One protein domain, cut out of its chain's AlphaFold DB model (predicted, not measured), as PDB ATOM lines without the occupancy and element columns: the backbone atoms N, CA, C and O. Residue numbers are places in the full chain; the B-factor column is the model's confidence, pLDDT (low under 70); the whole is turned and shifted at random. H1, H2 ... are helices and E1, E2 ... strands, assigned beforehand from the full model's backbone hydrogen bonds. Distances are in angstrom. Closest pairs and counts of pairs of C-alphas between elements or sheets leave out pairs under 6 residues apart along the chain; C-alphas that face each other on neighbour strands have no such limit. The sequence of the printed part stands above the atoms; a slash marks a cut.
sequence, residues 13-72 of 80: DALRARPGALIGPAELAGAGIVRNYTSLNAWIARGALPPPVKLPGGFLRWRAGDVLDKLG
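Overview. This is residues 13 to 72 of the 80 residues of an uncharacterized protein of Caenispirillum bisanense (UniProt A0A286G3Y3). Four short helices lie to one side of a single short strand, E1, with H1 and H4 touching at one end, H2 near H3 at the other, and a long loop, residues 46 to 59, leading from H3 back to E1. Residues 22 to 23 and 53 to 54 pair antiparallel with E1. The printed part has 60 residues with four named helices and one named strand, in the order H1, H2, H3, E1, H4; of the 30 residues in named elements helices hold 26 and strands 4, mostly helix, and the whole is compact, with a radius of gyration of the C-alphas of 10.6 A and spans of 26 by 24 by 18 A.

Arrangement. H1, residues 13 to 16, touches H4, residues 64 to 70; their closest C-alphas, Leu 15 and Ala 64, are 5.5 A apart. H2, residues 25 to 30, is close but not clearly touching H3, residues 37 to 45; their closest C-alphas, Pro 25 and Tyr 37, are 7.0 A apart. E1, residues 60 to 63, pairs with no named strand. Every O i to N i+4 pair is within hydrogen-bond range in H2, H3 and H4; H1 is too short for one.

Along the chain. H1 begins at C-alpha 13 (134.166, 136.970, 149.911). H3 is 12.3 A long, E1 10.5 A and H4 10.0 A, ending at C-alpha 70 (127.989, 151.380, 151.174).

Size, cuts and confidence. The farthest C-alphas, Gly 57 and Gly 72, are 30.5 A apart. H3 to E1 is a long link. The printed part has no cut, and no printed residue is under 70 in pLDDT.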
ATOM      1  N   ASP A  13     134.203 137.595 151.233       83.88
ATOM      2  CA  ASP A  13     134.166 136.970 149.911       83.88
ATOM      3  C   ASP A  13     132.827 136.265 149.628       83.88
ATOM      4  O   ASP A  13     132.207 136.485 148.588       83.88
ATOM      5  N   ALA A  14     132.293 135.522 150.603       84.19
ATOM      6  CA  ALA A  14     130.977 134.894 150.488       84.19
ATOM      7  C   ALA A  14     129.845 135.926 150.324       84.19
ATOM      8  O   ALA A  14     128.862 135.664 149.623       84.19
ATOM      9  N   LEU A  15     129.987 137.104 150.945       85.38
ATOM     10  CA  LEU A  15     129.069 138.227 150.750       85.38
ATOM     11  C   LEU A  15     129.169 138.796 149.328       85.38
ATOM     12  O   LEU A  15     128.139 139.032 148.694       85.38
ATOM     13  N   ARG A  16     130.393 138.968 148.809       85.44
ATOM     14  CA  ARG A  16     130.648 139.458 147.441       85.44
ATOM     15  C   ARG A  16     130.124 138.508 146.377       85.44
ATOM     16  O   ARG A  16     129.527 138.962 145.409       85.44
ATOM     17  N   ALA A  17     130.285 137.202 146.578       84.81
ATOM     18  CA  ALA A  17     129.763 136.182 145.674       84.81
ATOM     19  C   ALA A  17     128.224 136.153 145.634       84.81
ATOM     20  O   ALA A  17     127.627 135.562 144.733       84.81
ATOM     21  N   ARG A  18     127.554 136.744 146.634       84.00
ATOM     22  CA  ARG A  18     126.101 136.648 146.819       84.00
ATOM     23  C   ARG A  18     125.498 138.006 147.190       84.00
ATOM     24  O   ARG A  18     124.854 138.117 148.234       84.00
ATOM     25  N   PRO A  19     125.607 139.024 146.317       84.31
ATOM     26  CA  PRO A  19     125.173 140.383 146.637       84.31
ATOM     27  C   PRO A  19     123.659 140.477 146.906       84.31
ATOM     28  O   PRO A  19     123.211 141.318 147.681       84.31
ATOM     29  N   GLY A  20     122.852 139.574 146.338       84.38
ATOM     30  CA  GLY A  20     121.410 139.504 146.598       84.38
ATOM     31  C   GLY A  20     121.010 138.801 147.905       84.38
ATOM     32  O   GLY A  20     119.817 138.727 148.205       84.38
ATOM     33  N   ALA A  21     121.952 138.241 148.670       86.38
ATOM     34  CA  ALA A  21     121.635 137.502 149.889       86.38
ATOM     35  C   ALA A  21     121.217 138.440 151.031       86.38
ATOM     36  O   ALA A  21     121.845 139.473 151.264       86.38
ATOM     37  N   LEU A  22     120.176 138.043 151.772       88.44
ATOM     38  CA  LEU A  22     119.769 138.708 153.008       88.44
ATOM     39  C   LEU A  22     120.588 138.180 154.184       88.44
ATOM     40  O   LEU A  22     120.394 137.048 154.629       88.44
ATOM     41  N   ILE A  23     121.463 139.018 154.716       88.31
ATOM     42  CA  ILE A  23     122.397 138.695 155.793       88.31
ATOM     43  C   ILE A  23     121.978 139.339 157.105       88.31
ATOM     44  O   ILE A  23     121.413 140.434 157.119       88.31
ATOM     45  N   GLY A  24     122.198 138.629 158.205       88.31
ATOM     46  CA  GLY A  24     121.918 139.108 159.551       88.31
ATOM     47  C   GLY A  24     123.143 139.684 160.273       88.31
ATOM     48  O   GLY A  24     124.244 139.754 159.721       88.31
ATOM     49  N   PRO A  25     122.962 140.064 161.551       86.00
ATOM     50  CA  PRO A  25     124.031 140.535 162.430       86.00
ATOM     51  C   PRO A  25     125.199 139.551 162.568       86.00
ATOM     52  O   PRO A  25     126.348 139.976 162.647       86.00
ATOM     53  N   ALA A  26     124.909 138.247 162.610       84.12
ATOM     54  CA  ALA A  26     125.921 137.210 162.793       84.12
ATOM     55  C   ALA A  26     126.812 137.075 161.552       84.12
ATOM     56  O   ALA A  26     128.025 136.957 161.676       84.12
ATOM     57  N   GLU A  27     126.230 137.163 160.362       87.06
ATOM     58  CA  GLU A  27     126.951 137.139 159.094       87.06
ATOM     59  C   GLU A  27     127.799 138.405 158.901       87.06
ATOM     60  O   GLU A  27     128.948 138.313 158.482       87.06
ATOM     61  N   LEU A  28     127.282 139.581 159.279       86.69
ATOM     62  CA  LEU A  28     128.079 140.816 159.314       86.69
ATOM     63  C   LEU A  28     129.270 140.697 160.276       86.69
ATOM     64  O   LEU A  28     130.347 141.222 159.991       86.69
ATOM     65  N   ALA A  29     129.078 140.016 161.408       85.44
ATOM     66  CA  ALA A  29     130.146 139.776 162.366       85.44
ATOM     67  C   ALA A  29     131.174 138.761 161.857       85.44
ATOM     68  O   ALA A  29     132.375 139.009 161.949       85.44
ATOM     69  N   GLY A  30     130.713 137.667 161.245       84.25
ATOM     70  CA  GLY A  30     131.567 136.675 160.587       84.25
ATOM     71  C   GLY A  30     132.400 137.270 159.449       84.25
ATOM     72  O   GLY A  30     133.550 136.881 159.261       84.25
ATOM     73  N   ALA A  31     131.870 138.280 158.751       84.44
ATOM     74  CA  ALA A  31     132.580 138.978 157.680       84.44
ATOM     75  C   ALA A  31     133.588 140.015 158.197       84.44
ATOM     76  O   ALA A  31     134.272 140.655 157.398       84.44
ATOM     77  N   GLY A  32     133.655 140.226 159.516       86.19
ATOM     78  CA  GLY A  32     134.496 141.244 160.138       86.19
ATOM     79  C   GLY A  32     134.001 142.682 159.939       86.19
ATOM     80  O   GLY A  32     134.735 143.615 160.254       86.19
ATOM     81  N   ILE A  33     132.772 142.882 159.443       86.25
ATOM     82  CA  ILE A  33     132.189 144.216 159.224       86.25
ATOM     83  C   ILE A  33     131.811 144.848 160.566       86.25
ATOM     84  O   ILE A  33     132.106 146.013 160.819       86.25
ATOM     85  N   VAL A  34     131.186 144.074 161.455       85.88
ATOM     86  CA  VAL A  34     130.855 144.513 162.819       85.88
ATOM     87  C   VAL A  34     131.489 143.577 163.837       85.88
ATOM     88  O   VAL A  34     131.596 142.383 163.608       85.88
ATOM     89  N   ARG A  35     131.902 144.085 164.999       80.31
ATOM     90  CA  ARG A  35     132.458 143.211 166.051       80.31
ATOM     91  C   ARG A  35     131.381 142.552 166.905       80.31
ATOM     92  O   ARG A  35     131.562 141.440 167.379       80.31
ATOM     93  N   ASN A  36     130.290 143.267 167.162       80.44
ATOM     94  CA  ASN A  36     129.194 142.828 168.018       80.44
ATOM     95  C   ASN A  36     127.931 143.663 167.748       80.44
ATOM     96  O   ASN A  36     127.943 144.612 166.958       80.44
ATOM     97  N   TYR A  37     126.843 143.326 168.443       77.75
ATOM     98  CA  TYR A  37     125.549 144.000 168.311       77.75
ATOM     99  C   TYR A  37     125.583 145.481 168.733       77.75
ATOM    100  O   TYR A  37     124.890 146.315 168.154       77.75
ATOM    101  N   THR A  38     126.426 145.841 169.703       83.75
ATOM    102  CA  THR A  38     126.612 147.235 170.129       83.75
ATOM    103  C   THR A  38     127.247 148.068 169.017       83.75
ATOM    104  O   THR A  38     126.762 149.155 168.698       83.75
ATOM    105  N   SER A  39     128.295 147.544 168.373       84.12
ATOM    106  CA  SER A  39     128.912 148.166 167.201       84.12
ATOM    107  C   SER A  39     127.922 148.264 166.045       84.12
ATOM    108  O   SER A  39     127.844 149.312 165.421       84.12
ATOM    109  N   LEU A  40     127.118 147.226 165.805       85.88
ATOM    110  CA  LEU A  40     126.080 147.244 164.773       85.88
ATOM    111  C   LEU A  40     125.109 148.422 164.956       85.88
ATOM    112  O   LEU A  40     124.914 149.198 164.026       85.88
ATOM    113  N   ASN A  41     124.560 148.605 166.161       84.50
ATOM    114  CA  ASN A  41     123.657 149.724 166.449       84.50
ATOM    115  C   ASN A  41     124.333 151.083 166.227       84.50
ATOM    116  O   ASN A  41     123.736 151.977 165.627       84.50
ATOM    117  N   ALA A  42     125.591 151.232 166.651       85.88
ATOM    118  CA  ALA A  42     126.355 152.453 166.413       85.88
ATOM    119  C   ALA A  42     126.597 152.706 164.915       85.88
ATOM    120  O   ALA A  42     126.528 153.845 164.463       85.88
ATOM    121  N   TRP A  43     126.856 151.661 164.128       86.94
ATOM    122  CA  TRP A  43     127.081 151.773 162.684       86.94
ATOM    123  C   TRP A  43     125.805 152.149 161.935       86.94
ATOM    124  O   TRP A  43     125.856 152.995 161.043       86.94
ATOM    125  N   ILE A  44     124.659 151.592 162.334       84.75
ATOM    126  CA  ILE A  44     123.347 151.992 161.809       84.75
ATOM    127  C   ILE A  44     123.067 153.457 162.168       84.75
ATOM    128  O   ILE A  44     122.745 154.249 161.286       84.75
ATOM    129  N   ALA A  45     123.248 153.846 163.435       85.69
ATOM    130  CA  ALA A  45     122.990 155.212 163.899       85.69
ATOM    131  C   ALA A  45     123.881 156.261 163.209       85.69
ATOM    132  O   ALA A  45     123.449 157.387 162.981       85.69
ATOM    133  N   ARG A  46     125.115 155.890 162.850       85.69
ATOM    134  CA  ARG A  46     126.058 156.751 162.118       85.69
ATOM    135  C   ARG A  46     125.868 156.713 160.597       85.69
ATOM    136  O   ARG A  46     126.606 157.391 159.892       85.69
ATOM    137  N   GLY A  47     124.931 155.912 160.081       83.44
ATOM    138  CA  GLY A  47     124.695 155.751 158.642       83.44
ATOM    139  C   GLY A  47     125.814 155.015 157.890       83.44
ATOM    140  O   GLY A  47     125.877 155.092 156.662       83.44
ATOM    141  N   ALA A  48     126.695 154.314 158.611       86.44
ATOM    142  CA  ALA A  48     127.780 153.517 158.033       86.44
ATOM    143  C   ALA A  48     127.266 152.218 157.392       86.44
ATOM    144  O   ALA A  48     127.885 151.696 156.473       86.44
ATOM    145  N   LEU A  49     126.120 151.710 157.856       87.25
ATOM    146  CA  LEU A  49     125.397 150.613 157.218       87.25
ATOM    147  C   LEU A  49     124.116 151.130 156.559       87.25
ATOM    148  O   LEU A  49     123.509 152.080 157.064       87.25
ATOM    149  N   PRO A  50     123.667 150.492 155.466       87.12
ATOM    150  CA  PRO A  50     122.353 150.768 154.913       87.12
ATOM    151  C   PRO A  50     121.248 150.415 155.927       87.12
ATOM    152  O   PRO A  50     121.461 149.600 156.836       87.12
ATOM    153  N   PRO A  51     120.054 151.014 155.796       84.19
ATOM    154  CA  PRO A  51     118.932 150.697 156.666       84.19
ATOM    155  C   PRO A  51     118.556 149.208 156.538       84.19
ATOM    156  O   PRO A  51     118.418 148.706 155.420       84.19
ATOM    157  N   PRO A  52     118.391 148.479 157.658       85.94
ATOM    158  CA  PRO A  52     117.951 147.093 157.612       85.94
ATOM    159  C   PRO A  52     116.511 146.964 157.137       85.94
ATOM    160  O   PRO A  52     115.641 147.774 157.464       85.94
ATOM    161  N   VAL A  53     116.233 145.834 156.504       87.75
ATOM    162  CA  VAL A  53     114.881 145.312 156.348       87.75
ATOM    163  C   VAL A  53     114.491 144.600 157.645       87.75
ATOM    164  O   VAL A  53     115.193 143.697 158.109       87.75
ATOM    165  N   LYS A  54     113.363 144.999 158.238       86.06
ATOM    166  CA  LYS A  54     112.752 144.287 159.369       86.06
ATOM    167  C   LYS A  54     111.911 143.129 158.849       86.06
ATOM    168  O   LYS A  54     110.937 143.344 158.133       86.06
ATOM    169  N   LEU A  55     112.276 141.911 159.233       84.44
ATOM    170  CA  LEU A  55     111.482 140.710 158.989       84.44
ATOM    171  C   LEU A  55     110.542 140.417 160.172       84.44
ATOM    172  O   LEU A  55     110.812 140.851 161.301       84.44
ATOM    173  N   PRO A  56     109.443 139.670 159.943       82.62
ATOM    174  CA  PRO A  56     108.581 139.191 161.021       82.62
ATOM    175  C   PRO A  56     109.397 138.452 162.092       82.62
ATOM    176  O   PRO A  56     110.331 137.716 161.780       82.62
ATOM    177  N   GLY A  57     109.070 138.696 163.363       80.69
ATOM    178  CA  GLY A  57     109.858 138.220 164.509       80.69
ATOM    179  C   GLY A  57     110.979 139.169 164.956       80.69
ATOM    180  O   GLY A  57     111.724 138.833 165.869       80.69
ATOM    181  N   GLY A  58     111.106 140.357 164.351       76.31
ATOM    182  CA  GLY A  58     112.065 141.382 164.784       76.31
ATOM    183  C   GLY A  58     113.489 141.179 164.258       76.31
ATOM    184  O   GLY A  58     114.402 141.898 164.662       76.31
ATOM    185  N   PHE A  59     113.691 140.236 163.337       82.12
ATOM    186  CA  PHE A  59     114.994 139.994 162.729       82.12
ATOM    187  C   PHE A  59     115.363 141.124 161.766       82.12
ATOM    188  O   PHE A  59     114.625 141.432 160.829       82.12
ATOM    189  N   LEU A  60     116.535 141.720 161.981       85.69
ATOM    190  CA  LEU A  60     117.124 142.703 161.076       85.69
ATOM    191  C   LEU A  60     117.959 141.979 160.020       85.69
ATOM    192  O   LEU A  60     118.827 141.169 160.358       85.69
ATOM    193  N   ARG A  61     117.688 142.264 158.746       89.06
ATOM    194  CA  ARG A  61     118.444 141.740 157.607       89.06
ATOM    195  C   ARG A  61     118.892 142.871 156.695       89.06
ATOM    196  O   ARG A  61     118.165 143.838 156.495       89.06
ATOM    197  N   TRP A  62     120.044 142.694 156.071       90.44
ATOM    198  CA  TRP A  62     120.567 143.576 155.036       90.44
ATOM    199  C   TRP A  62     120.798 142.793 153.762       90.44
ATOM    200  O   TRP A  62     121.101 141.605 153.815       90.44
ATOM    201  N   ARG A  63     120.704 143.447 152.610       90.25
ATOM    202  CA  ARG A  63     121.270 142.875 151.391       90.25
ATOM    203  C   ARG A  63     122.786 143.001 151.446       90.25
ATOM    204  O   ARG A  63     123.305 144.083 151.717       90.25
ATOM    205  N   ALA A  64     123.485 141.901 151.192       88.62
ATOM    206  CA  ALA A  64     124.943 141.871 151.208       88.62
ATOM    207  C   ALA A  64     125.546 142.898 150.237       88.62
ATOM    208  O   ALA A  64     126.453 143.627 150.616       88.62
ATOM    209  N   GLY A  65     124.997 143.011 149.025       88.56
ATOM    210  CA  GLY A  65     125.445 143.959 148.006       88.56
ATOM    211  C   GLY A  65     125.339 145.412 148.460       88.56
ATOM    212  O   GLY A  65     126.322 146.129 148.366       88.56
ATOM    213  N   ASP A  66     124.202 145.817 149.034       89.50
ATOM    214  CA  ASP A  66     124.010 147.181 149.552       89.50
ATOM    215  C   ASP A  66     124.990 147.512 150.687       89.50
ATOM    216  O   ASP A  66     125.495 148.628 150.784       89.50
ATOM    217  N   VAL A  67     125.278 146.544 151.564       89.06
ATOM    218  CA  VAL A  67     126.271 146.724 152.635       89.06
ATOM    219  C   VAL A  67     127.670 146.880 152.051       89.06
ATOM    220  O   VAL A  67     128.411 147.770 152.459       89.06
ATOM    221  N   LEU A  68     128.037 146.013 151.110       88.88
ATOM    222  CA  LEU A  68     129.346 146.045 150.473       88.88
ATOM    223  C   LEU A  68     129.548 147.335 149.677       88.88
ATOM    224  O   LEU A  68     130.604 147.948 149.800       88.88
ATOM    225  N   ASP A  69     128.545 147.772 148.922       88.69
ATOM    226  CA  ASP A  69     128.556 149.031 148.175       88.69
ATOM    227  C   ASP A  69     128.732 150.231 149.114       88.69
ATOM    228  O   ASP A  69     129.678 151.007 148.970       88.69
ATOM    229  N   LYS A  70     127.921 150.301 150.178       88.44
ATOM    230  CA  LYS A  70     127.989 151.380 151.174       88.44
ATOM    231  C   LYS A  70     129.359 151.497 151.844       88.44
ATOM    232  O   LYS A  70     129.773 152.599 152.202       88.44
ATOM    233  N   LEU A  71     130.036 150.368 152.036       87.00
ATOM    234  CA  LEU A  71     131.352 150.300 152.666       87.00
ATOM    235  C   LEU A  71     132.510 150.422 151.663       87.00
ATOM    236  O   LEU A  71     133.664 150.376 152.085       87.00
ATOM    237  N   GLY A  72     132.240 150.542 150.357       85.88
ATOM    238  CA  GLY A  72     133.279 150.506 149.319       85.88
ATOM    239  C   GLY A  72     134.009 149.158 149.247       85.88
ATOM    240  O   GLY A  72     135.153 149.083 148.809       85.88
TER     241      GLY A  72